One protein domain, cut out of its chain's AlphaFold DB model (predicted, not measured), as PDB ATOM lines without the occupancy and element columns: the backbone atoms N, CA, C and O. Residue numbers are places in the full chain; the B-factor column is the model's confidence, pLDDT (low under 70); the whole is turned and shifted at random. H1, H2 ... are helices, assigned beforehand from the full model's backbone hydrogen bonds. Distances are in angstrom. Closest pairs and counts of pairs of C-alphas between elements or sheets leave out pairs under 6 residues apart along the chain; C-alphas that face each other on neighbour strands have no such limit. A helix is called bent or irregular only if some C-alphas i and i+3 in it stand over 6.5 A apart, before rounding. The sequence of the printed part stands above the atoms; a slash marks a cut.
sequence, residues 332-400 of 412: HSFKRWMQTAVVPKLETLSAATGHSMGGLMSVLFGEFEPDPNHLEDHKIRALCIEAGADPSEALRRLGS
ATOM      1  N   HIS A 332      40.830  -0.877 -17.108       75.31
ATOM      2  CA  HIS A 332      41.402  -2.013 -16.396       75.31
ATOM      3  C   HIS A 332      42.149  -1.593 -15.119       75.31
ATOM      4  O   HIS A 332      41.909  -2.164 -14.056       75.31
ATOM      5  N   SER A 333      43.019  -0.576 -15.183       72.12
ATOM      6  CA  SER A 333      43.717  -0.076 -13.989       72.12
ATOM      7  C   SER A 333      42.751   0.538 -12.980       72.12
ATOM      8  O   SER A 333      42.931   0.344 -11.782       72.12
ATOM      9  N   PHE A 334      41.698   1.213 -13.449       81.19
ATOM     10  CA  PHE A 334      40.646   1.739 -12.583       81.19
ATOM     11  C   PHE A 334      39.854   0.617 -11.899       81.19
ATOM     12  O   PHE A 334      39.700   0.637 -10.680       81.19
ATOM     13  N   LYS A 335      39.430  -0.412 -12.648       82.94
ATOM     14  CA  LYS A 335      38.770  -1.606 -12.097       82.94
ATOM     15  C   LYS A 335      39.645  -2.286 -11.045       82.94
ATOM     16  O   LYS A 335      39.166  -2.588  -9.955       82.94
ATOM     17  N   ARG A 336      40.932  -2.483 -11.339       77.31
ATOM     18  CA  ARG A 336      41.886  -3.077 -10.394       77.31
ATOM     19  C   ARG A 336      42.051  -2.219  -9.140       77.31
ATOM     20  O   ARG A 336      42.063  -2.754  -8.035       77.31
ATOM     21  N   TRP A 337      42.162  -0.900  -9.286       86.69
ATOM     22  CA  TRP A 337      42.205   0.018  -8.148       86.69
ATOM     23  C   TRP A 337      40.933  -0.077  -7.297       86.69
ATOM     24  O   TRP A 337      41.035  -0.244  -6.085       86.69
ATOM     25  N   MET A 338      39.747  -0.074  -7.913       85.06
ATOM     26  CA  MET A 338      38.477  -0.277  -7.207       85.06
ATOM     27  C   MET A 338      38.487  -1.579  -6.400       85.06
ATOM     28  O   MET A 338      38.224  -1.562  -5.199       85.06
ATOM     29  N   GLN A 339      38.861  -2.696  -7.029       81.75
ATOM     30  CA  GLN A 339      38.901  -4.015  -6.388       81.75
ATOM     31  C   GLN A 339      39.882  -4.087  -5.214       81.75
ATOM     32  O   GLN A 339      39.603  -4.750  -4.225       81.75
ATOM     33  N   THR A 340      41.032  -3.424  -5.319       75.19
ATOM     34  CA  THR A 340      42.111  -3.547  -4.324       75.19
ATOM     35  C   THR A 340      42.054  -2.492  -3.222       75.19
ATOM     36  O   THR A 340      42.493  -2.756  -2.106       75.19
ATOM     37  N   ALA A 341      41.542  -1.295  -3.511       79.44
ATOM     38  CA  ALA A 341      41.608  -0.151  -2.603       79.44
ATOM     39  C   ALA A 341      40.244   0.282  -2.058       79.44
ATOM     40  O   ALA A 341      40.180   0.810  -0.945       79.44
ATOM     41  N   VAL A 342      39.175   0.093  -2.837       87.00
ATOM     42  CA  VAL A 342      37.831   0.581  -2.503       87.00
ATOM     43  C   VAL A 342      36.975  -0.549  -1.940       87.00
ATOM     44  O   VAL A 342      36.489  -0.425  -0.819       87.00
ATOM     45  N   VAL A 343      36.856  -1.669  -2.658       87.69
ATOM     46  CA  VAL A 343      35.982  -2.794  -2.277       87.69
ATOM     47  C   VAL A 343      36.254  -3.312  -0.854       87.69
ATOM     48  O   VAL A 343      35.295  -3.343  -0.088       87.69
ATOM     49  N   PRO A 344      37.501  -3.580  -0.410       86.00
ATOM     50  CA  PRO A 344      37.744  -4.096   0.945       86.00
ATOM     51  C   PRO A 344      37.289  -3.133   2.050       86.00
ATOM     52  O   PRO A 344      36.848  -3.540   3.126       86.00
ATOM     53  N   LYS A 345      37.364  -1.823   1.787       88.12
ATOM     54  CA  LYS A 345      36.871  -0.807   2.723       88.12
ATOM     55  C   LYS A 345      35.351  -0.807   2.758       88.12
ATOM     56  O   LYS A 345      34.782  -0.749   3.839       88.12
ATOM     57  N   LEU A 346      34.705  -0.904   1.596       87.81
ATOM     58  CA  LEU A 346      33.250  -0.994   1.527       87.81
ATOM     59  C   LEU A 346      32.731  -2.269   2.201       87.81
ATOM     60  O   LEU A 346      31.734  -2.203   2.909       87.81
ATOM     61  N   GLU A 347      33.424  -3.401   2.060       88.00
ATOM     62  CA  GLU A 347      33.107  -4.647   2.772       88.00
ATOM     63  C   GLU A 347      33.240  -4.476   4.288       88.00
ATOM     64  O   GLU A 347      32.355  -4.881   5.038       88.00
ATOM     65  N   THR A 348      34.297  -3.797   4.742       91.31
ATOM     66  CA  THR A 348      34.488  -3.481   6.165       91.31
ATOM     67  C   THR A 348      33.353  -2.604   6.702       91.31
ATOM     68  O   THR A 348      32.810  -2.876   7.772       91.31
ATOM     69  N   LEU A 349      32.954  -1.568   5.957       90.44
ATOM     70  CA  LEU A 349      31.820  -0.718   6.328       90.44
ATOM     71  C   LEU A 349      30.486  -1.480   6.284       90.44
ATOM     72  O   LEU A 349      29.638  -1.281   7.152       90.44
ATOM     73  N   SER A 350      30.293  -2.352   5.296       93.19
ATOM     74  CA  SER A 350      29.104  -3.201   5.169       93.19
ATOM     75  C   SER A 350      28.975  -4.119   6.384       93.19
ATOM     76  O   SER A 350      27.927  -4.128   7.027       93.19
ATOM     77  N   ALA A 351      30.063  -4.781   6.785       91.56
ATOM     78  CA  ALA A 351      30.102  -5.606   7.988       91.56
ATOM     79  C   ALA A 351      29.838  -4.798   9.271       91.56
ATOM     80  O   ALA A 351      29.092  -5.247  10.136       91.56
ATOM     81  N   ALA A 352      30.408  -3.593   9.389       93.69
ATOM     82  CA  ALA A 352      30.251  -2.752  10.576       93.69
ATOM     83  C   ALA A 352      28.843  -2.155  10.727       93.69
ATOM     84  O   ALA A 352      28.389  -1.924  11.844       93.69
ATOM     85  N   THR A 353      28.160  -1.876   9.616       93.38
ATOM     86  CA  THR A 353      26.857  -1.190   9.622       93.38
ATOM     87  C   THR A 353      25.672  -2.121   9.366       93.38
ATOM     88  O   THR A 353      24.531  -1.690   9.492       93.38
ATOM     89  N   GLY A 354      25.921  -3.373   8.972       92.62
ATOM     90  CA  GLY A 354      24.888  -4.342   8.602       92.62
ATOM     91  C   GLY A 354      24.195  -4.061   7.262       92.62
ATOM     92  O   GLY A 354      23.299  -4.810   6.877       92.62
ATOM     93  N   HIS A 355      24.585  -3.013   6.529       90.75
ATOM     94  CA  HIS A 355      24.023  -2.725   5.209       90.75
ATOM     95  C   HIS A 355      24.572  -3.690   4.159       90.75
ATOM     96  O   HIS A 355      25.755  -4.039   4.176       90.75
ATOM     97  N   SER A 356      23.745  -4.051   3.175       91.00
ATOM     98  CA  SER A 356      24.239  -4.668   1.940       91.00
ATOM     99  C   SER A 356      25.137  -3.687   1.179       91.00
ATOM    100  O   SER A 356      25.023  -2.475   1.350       91.00
ATOM    101  N   MET A 357      25.994  -4.185   0.285       82.69
ATOM    102  CA  MET A 357      26.854  -3.322  -0.537       82.69
ATOM    103  C   MET A 357      26.043  -2.274  -1.322       82.69
ATOM    104  O   MET A 357      26.404  -1.103  -1.345       82.69
ATOM    105  N   GLY A 358      24.910  -2.674  -1.913       80.69
ATOM    106  CA  GLY A 358      24.010  -1.753  -2.616       80.69
ATOM    107  C   GLY A 358      23.384  -0.709  -1.688       80.69
ATOM    108  O   GLY A 358      23.346   0.471  -2.034       80.69
ATOM    109  N   GLY A 359      22.974  -1.117  -0.481       83.62
ATOM    110  CA  GLY A 359      22.485  -0.192   0.543       83.62
ATOM    111  C   GLY A 359      23.562   0.796   0.988       83.62
ATOM    112  O   GLY A 359      23.296   1.985   1.103       83.62
ATOM    113  N   LEU A 360      24.804   0.332   1.145       88.19
ATOM    114  CA  LEU A 360      25.932   1.179   1.518       88.19
ATOM    115  C   LEU A 360      26.248   2.221   0.440       88.19
ATOM    116  O   LEU A 360      26.514   3.374   0.763       88.19
ATOM    117  N   MET A 361      26.185   1.839  -0.838       83.94
ATOM    118  CA  MET A 361      26.362   2.780  -1.947       83.94
ATOM    119  C   MET A 361      25.262   3.849  -1.952       83.94
ATOM    120  O   MET A 361      25.574   5.025  -2.116       83.94
ATOM    121  N   SER A 362      24.007   3.466  -1.703       83.19
ATOM    122  CA  SER A 362      22.891   4.416  -1.590       83.19
ATOM    123  C   SER A 362      23.042   5.359  -0.389       83.19
ATOM    124  O   SER A 362      22.765   6.547  -0.502       83.19
ATOM    125  N   VAL A 363      23.562   4.875   0.743       85.56
ATOM    126  CA  VAL A 363      23.837   5.713   1.923       85.56
ATOM    127  C   VAL A 363      25.006   6.675   1.684       85.56
ATOM    128  O   VAL A 363      24.930   7.838   2.072       85.56
ATOM    129  N   LEU A 364      26.094   6.212   1.060       85.56
ATOM    130  CA  LEU A 364      27.301   7.021   0.851       85.56
ATOM    131  C   LEU A 364      27.137   8.075  -0.243       85.56
ATOM    132  O   LEU A 364      27.718   9.155  -0.141       85.56
ATOM    133  N   PHE A 365      26.403   7.742  -1.303       82.75
ATOM    134  CA  PHE A 365      26.327   8.559  -2.511       82.75
ATOM    135  C   PHE A 365      24.918   9.102  -2.787       82.75
ATOM    136  O   PHE A 365      24.751   9.853  -3.744       82.75
ATOM    137  N   GLY A 366      23.928   8.767  -1.953       80.81
ATOM    138  CA  GLY A 366      22.520   9.084  -2.194       80.81
ATOM    139  C   GLY A 366      21.918   8.244  -3.326       80.81
ATOM    140  O   GLY A 366      22.465   7.213  -3.730       80.81
ATOM    141  N   GLU A 367      20.787   8.697  -3.868       66.00
ATOM    142  CA  GLU A 367      20.368   8.277  -5.205       66.00
ATOM    143  C   GLU A 367      21.391   8.820  -6.205       66.00
ATOM    144  O   GLU A 367      21.465  10.018  -6.476       66.00
ATOM    145  N   PHE A 368      22.237   7.929  -6.715       55.19
ATOM    146  CA  PHE A 368      23.136   8.263  -7.806       55.19
ATOM    147  C   PHE A 368      22.302   8.403  -9.081       55.19
ATOM    148  O   PHE A 368      22.086   7.424  -9.796       55.19
ATOM    149  N   GLU A 369      21.819   9.609  -9.364       53.28
ATOM    150  CA  GLU A 369      21.404   9.971 -10.715       53.28
ATOM    151  C   GLU A 369      22.681  10.242 -11.524       53.28
ATOM    152  O   GLU A 369      23.356  11.247 -11.280       53.28
ATOM    153  N   PRO A 370      23.090   9.348 -12.450       53.91
ATOM    154  CA  PRO A 370      24.176   9.679 -13.356       53.91
ATOM    155  C   PRO A 370      23.771  10.942 -14.108       53.91
ATOM    156  O   PRO A 370      22.714  10.941 -14.733       53.91
ATOM    157  N   ASP A 371      24.593  11.995 -14.051       52.16
ATOM    158  CA  ASP A 371      24.334  13.229 -14.794       52.16
ATOM    159  C   ASP A 371      24.082  12.868 -16.271       52.16
ATOM    160  O   ASP A 371      25.023  12.448 -16.965       52.16
ATOM    161  N   PRO A 372      22.832  12.988 -16.768       53.03
ATOM    162  CA  PRO A 372      22.483  12.571 -18.122       53.03
ATOM    163  C   PRO A 372      23.326  13.313 -19.160       53.03
ATOM    164  O   PRO A 372      23.673  12.756 -20.203       53.03
ATOM    165  N   ASN A 373      23.740  14.540 -18.826       55.69
ATOM    166  CA  ASN A 373      24.520  15.407 -19.698       55.69
ATOM    167  C   ASN A 373      25.914  14.825 -19.990       55.69
ATOM    168  O   ASN A 373      26.456  15.025 -21.074       55.69
ATOM    169  N   HIS A 374      26.489  14.034 -19.076       55.03
ATOM    170  CA  HIS A 374      27.840  13.497 -19.252       55.03
ATOM    171  C   HIS A 374      27.892  12.290 -20.210       55.03
ATOM    172  O   HIS A 374      28.905  12.060 -20.879       55.03
ATOM    173  N   LEU A 375      26.789  11.537 -20.301       52.09
ATOM    174  CA  LEU A 375      26.603  10.427 -21.245       52.09
ATOM    175  C   LEU A 375      26.212  10.922 -22.642       52.09
ATOM    176  O   LEU A 375      26.624  10.320 -23.638       52.09
ATOM    177  N   GLU A 376      25.452  12.015 -22.728       60.94
ATOM    178  CA  GLU A 376      25.113  12.645 -24.004       60.94
ATOM    179  C   GLU A 376      26.323  13.324 -24.647       60.94
ATOM    180  O   GLU A 376      26.556  13.112 -25.834       60.94
ATOM    181  N   ASP A 377      27.176  14.003 -23.876       63.56
ATOM    182  CA  ASP A 377      28.402  14.631 -24.384       63.56
ATOM    183  C   ASP A 377      29.322  13.643 -25.112       63.56
ATOM    184  O   ASP A 377      29.868  13.945 -26.177       63.56
ATOM    185  N   HIS A 378      29.492  12.437 -24.564       66.38
ATOM    186  CA  HIS A 378      30.313  11.399 -25.188       66.38
ATOM    187  C   HIS A 378      29.699  10.869 -26.488       66.38
ATOM    188  O   HIS A 378      30.428  10.647 -27.457       66.38
ATOM    189  N   LYS A 379      28.372  10.702 -26.533       70.94
ATOM    190  CA  LYS A 379      27.647  10.265 -27.734       70.94
ATOM    191  C   LYS A 379      27.637  11.345 -28.814       70.94
ATOM    192  O   LYS A 379      27.919  11.042 -29.966       70.94
ATOM    193  N   ILE A 380      27.399  12.603 -28.441       68.62
ATOM    194  CA  ILE A 380      27.441  13.760 -29.345       68.62
ATOM    195  C   ILE A 380      28.842  13.908 -29.934       68.62
ATOM    196  O   ILE A 380      28.982  14.093 -31.140       68.62
ATOM    197  N   ARG A 381      29.893  13.768 -29.113       72.06
ATOM    198  CA  ARG A 381      31.280  13.798 -29.596       72.06
ATOM    199  C   ARG A 381      31.575  12.670 -30.578       72.06
ATOM    200  O   ARG A 381      32.195  12.941 -31.600       72.06
ATOM    201  N   ALA A 382      31.126  11.448 -30.297       76.75
ATOM    202  CA  ALA A 382      31.299  10.316 -31.206       76.75
ATOM    203  C   ALA A 382      30.580  10.545 -32.548       76.75
ATOM    204  O   ALA A 382      31.210  10.436 -33.595       76.75
ATOM    205  N   LEU A 383      29.314  10.976 -32.513       73.12
ATOM    206  CA  LEU A 383      28.524  11.284 -33.711       73.12
ATOM    207  C   LEU A 383      29.117  12.443 -34.526       73.12
ATOM    208  O   LEU A 383      29.139  12.387 -35.750       73.12
ATOM    209  N   CYS A 384      29.638  13.484 -33.868       77.69
ATOM    210  CA  CYS A 384      30.305  14.592 -34.558       77.69
ATOM    211  C   CYS A 384      31.591  14.131 -35.251       77.69
ATOM    212  O   CYS A 384      31.839  14.530 -36.384       77.69
ATOM    213  N   ILE A 385      32.381  13.264 -34.608       76.81
ATOM    214  CA  ILE A 385      33.594  12.693 -35.210       76.81
ATOM    215  C   ILE A 385      33.239  11.833 -36.431       76.81
ATOM    216  O   ILE A 385      33.869  11.993 -37.474       76.81
ATOM    217  N   GLU A 386      32.222  10.974 -36.331       81.06
ATOM    218  CA  GLU A 386      31.744  10.158 -37.459       81.06
ATOM    219  C   GLU A 386      31.216  11.016 -38.619       81.06
ATOM    220  O   GLU A 386      31.446  10.694 -39.782       81.06
ATOM    221  N   ALA A 387      30.570  12.143 -38.312       78.31
ATOM    222  CA  ALA A 387      30.051  13.086 -39.300       78.31
ATOM    223  C   ALA A 387      31.091  14.102 -39.825       78.31
ATOM    224  O   ALA A 387      30.746  14.956 -40.642       78.31
ATOM    225  N   GLY A 388      32.344  14.066 -39.350       86.19
ATOM    226  CA  GLY A 388      33.374  15.053 -39.711       86.19
ATOM    227  C   GLY A 388      33.100  16.481 -39.208       86.19
ATOM    228  O   GLY A 388      33.639  17.443 -39.752       86.19
ATOM    229  N   ALA A 389      32.256  16.634 -38.187       81.62
ATOM    230  CA  ALA A 389      31.879  17.906 -37.577       81.62
ATOM    231  C   ALA A 389      32.708  18.206 -36.312       81.62
ATOM    232  O   ALA A 389      33.117  17.290 -35.599       81.62
ATOM    233  N   ASP A 390      32.920  19.490 -35.986       81.44
ATOM    234  CA  ASP A 390      33.584  19.895 -34.735       81.44
ATOM    235  C   ASP A 390      32.651  19.672 -33.528       81.44
ATOM    236  O   ASP A 390      31.649  20.386 -33.378       81.44
ATOM    237  N   PRO A 391      32.986  18.748 -32.607       74.56
ATOM    238  CA  PRO A 391      32.166  18.493 -31.427       74.56
ATOM    239  C   PRO A 391      32.026  19.711 -30.506       74.56
ATOM    240  O   PRO A 391      31.040  19.842 -29.784       74.56
ATOM    241  N   SER A 392      33.011  20.609 -30.510       74.00
ATOM    242  CA  SER A 392      33.067  21.788 -29.636       74.00
ATOM    243  C   SER A 392      32.102  22.881 -30.090       74.00
ATOM    244  O   SER A 392      31.610  23.660 -29.272       74.00
ATOM    245  N   GLU A 393      31.852  22.948 -31.395       71.75
ATOM    246  CA  GLU A 393      30.851  23.803 -32.029       71.75
ATOM    247  C   GLU A 393      29.441  23.225 -31.807       71.75
ATOM    248  O   GLU A 393      28.530  23.955 -31.412       71.75
ATOM    249  N   ALA A 394      29.266  21.905 -31.966       69.69
ATOM    250  CA  ALA A 394      27.990  21.218 -31.737       69.69
ATOM    251  C   ALA A 394      27.509  21.334 -30.279       69.69
ATOM    252  O   ALA A 394      26.366  21.720 -30.028       69.69
ATOM    253  N   LEU A 395      28.401  21.096 -29.311       70.44
ATOM    254  CA  LEU A 395      28.098  21.244 -27.885       70.44
ATOM    255  C   LEU A 395      27.813  22.704 -27.498       70.44
ATOM    256  O   LEU A 395      26.911  22.964 -26.700       70.44
ATOM    257  N   ARG A 396      28.500  23.681 -28.114       70.31
ATOM    258  CA  ARG A 396      28.196  25.114 -27.920       70.31
ATOM    259  C   ARG A 396      26.803  25.486 -28.420       70.31
ATOM    260  O   ARG A 396      26.114  26.249 -27.752       70.31
ATOM    261  N   ARG A 397      26.383  24.949 -29.572       63.19
ATOM    262  CA  ARG A 397      25.053  25.207 -30.154       63.19
ATOM    263  C   ARG A 397      23.920  24.586 -29.335       63.19
ATOM    264  O   ARG A 397      22.844  25.175 -29.253       63.19
ATOM    265  N   LEU A 398      24.168  23.443 -28.694       64.62
ATOM    266  CA  LEU A 398      23.221  22.799 -27.775       64.62
ATOM    267  C   LEU A 398      23.077  23.563 -26.447       64.62
ATOM    268  O   LEU A 398      21.985  23.616 -25.881       64.62
ATOM    269  N   GLY A 399      24.129  24.259 -26.003       49.06
ATOM    270  CA  GLY A 399      24.175  25.064 -24.774       49.06
ATOM    271  C   GLY A 399      23.248  26.291 -24.707       49.06
ATOM    272  O   GLY A 399      23.405  27.120 -23.814       49.06
ATOM    273  N   SER A 400      22.288  26.458 -25.624       45.62
ATOM    274  CA  SER A 400      21.313  27.567 -25.596       45.62
ATOM    275  C   SER A 400      19.876  27.182 -25.976       45.62
ATOM    276  O   SER A 400      18.992  28.038 -25.943       45.62
TER     277      SER A 400
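Overview. This is residues 332 to 400 of the 412 residues of an uncharacterized protein of bacterium (UniProt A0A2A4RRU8). Two separate pairs of helices, the bent H1 with H2 and then H3 with H4, sit at opposite ends of a long, open shape, joined by a free-standing stretch, residues 364 to 375. In the first pair H2 is set crosswise to the arm H1b, while H1a sticks out with residues 332 to 341; in the second, H3 and H4 make a V. The printed part has 69 residues with four named helices, H1 to H4 in chain order, and no named strand; its class is all helix. It is extended, with a radius of gyration of the C-alphas of 18.7 A, and flat, spanning 52 by 28 by 12 A.

Along the chain. H1, residues 332 to 353, begins with C-alpha 332 at (41.402, -2.013, -16.396). By its hydrogen bonds it was assigned as one helix, but it is bent: C-alphas 341 and 344 are 6.6 A apart. Its arms are H1a, residues 332 to 341, 13.9 A long, and H1b, residues 344 to 353, 14.2 A long. H2 is residues 357 to 365, 12.1 A. H3 is residues 372 to 386, 21.6 A. H4, residues 391 to 398, 10.6 A, ends at (23.221, 22.799, -27.775).

Arrangement. H1a and H1b stand at a steep tilt of 42 degrees. H1b and H2 touch, about perpendicular at 88 degrees; their closest C-alphas, Ser 350 and Met 357, are 6.1 A apart. H2 and H3 are apart. H3 and H4 touch, at a steep tilt of 52 degrees, opposite ways; their closest C-alphas, Arg 381 and Pro 391, are 5.1 A apart. Every O i to N i+4 pair is within hydrogen-bond range in H1a, H1b, H2 and H4; in H3, 10 of 11 are.

Size, cuts and confidence. The C-alphas farthest apart, Ala 352 and Gly 388, are 53.4 A apart. The printed part has no cut and no long link. Mean pLDDT of the printed part is 76.1; residues 367 to 378, 380, 394 and 397 to 400 are under 70.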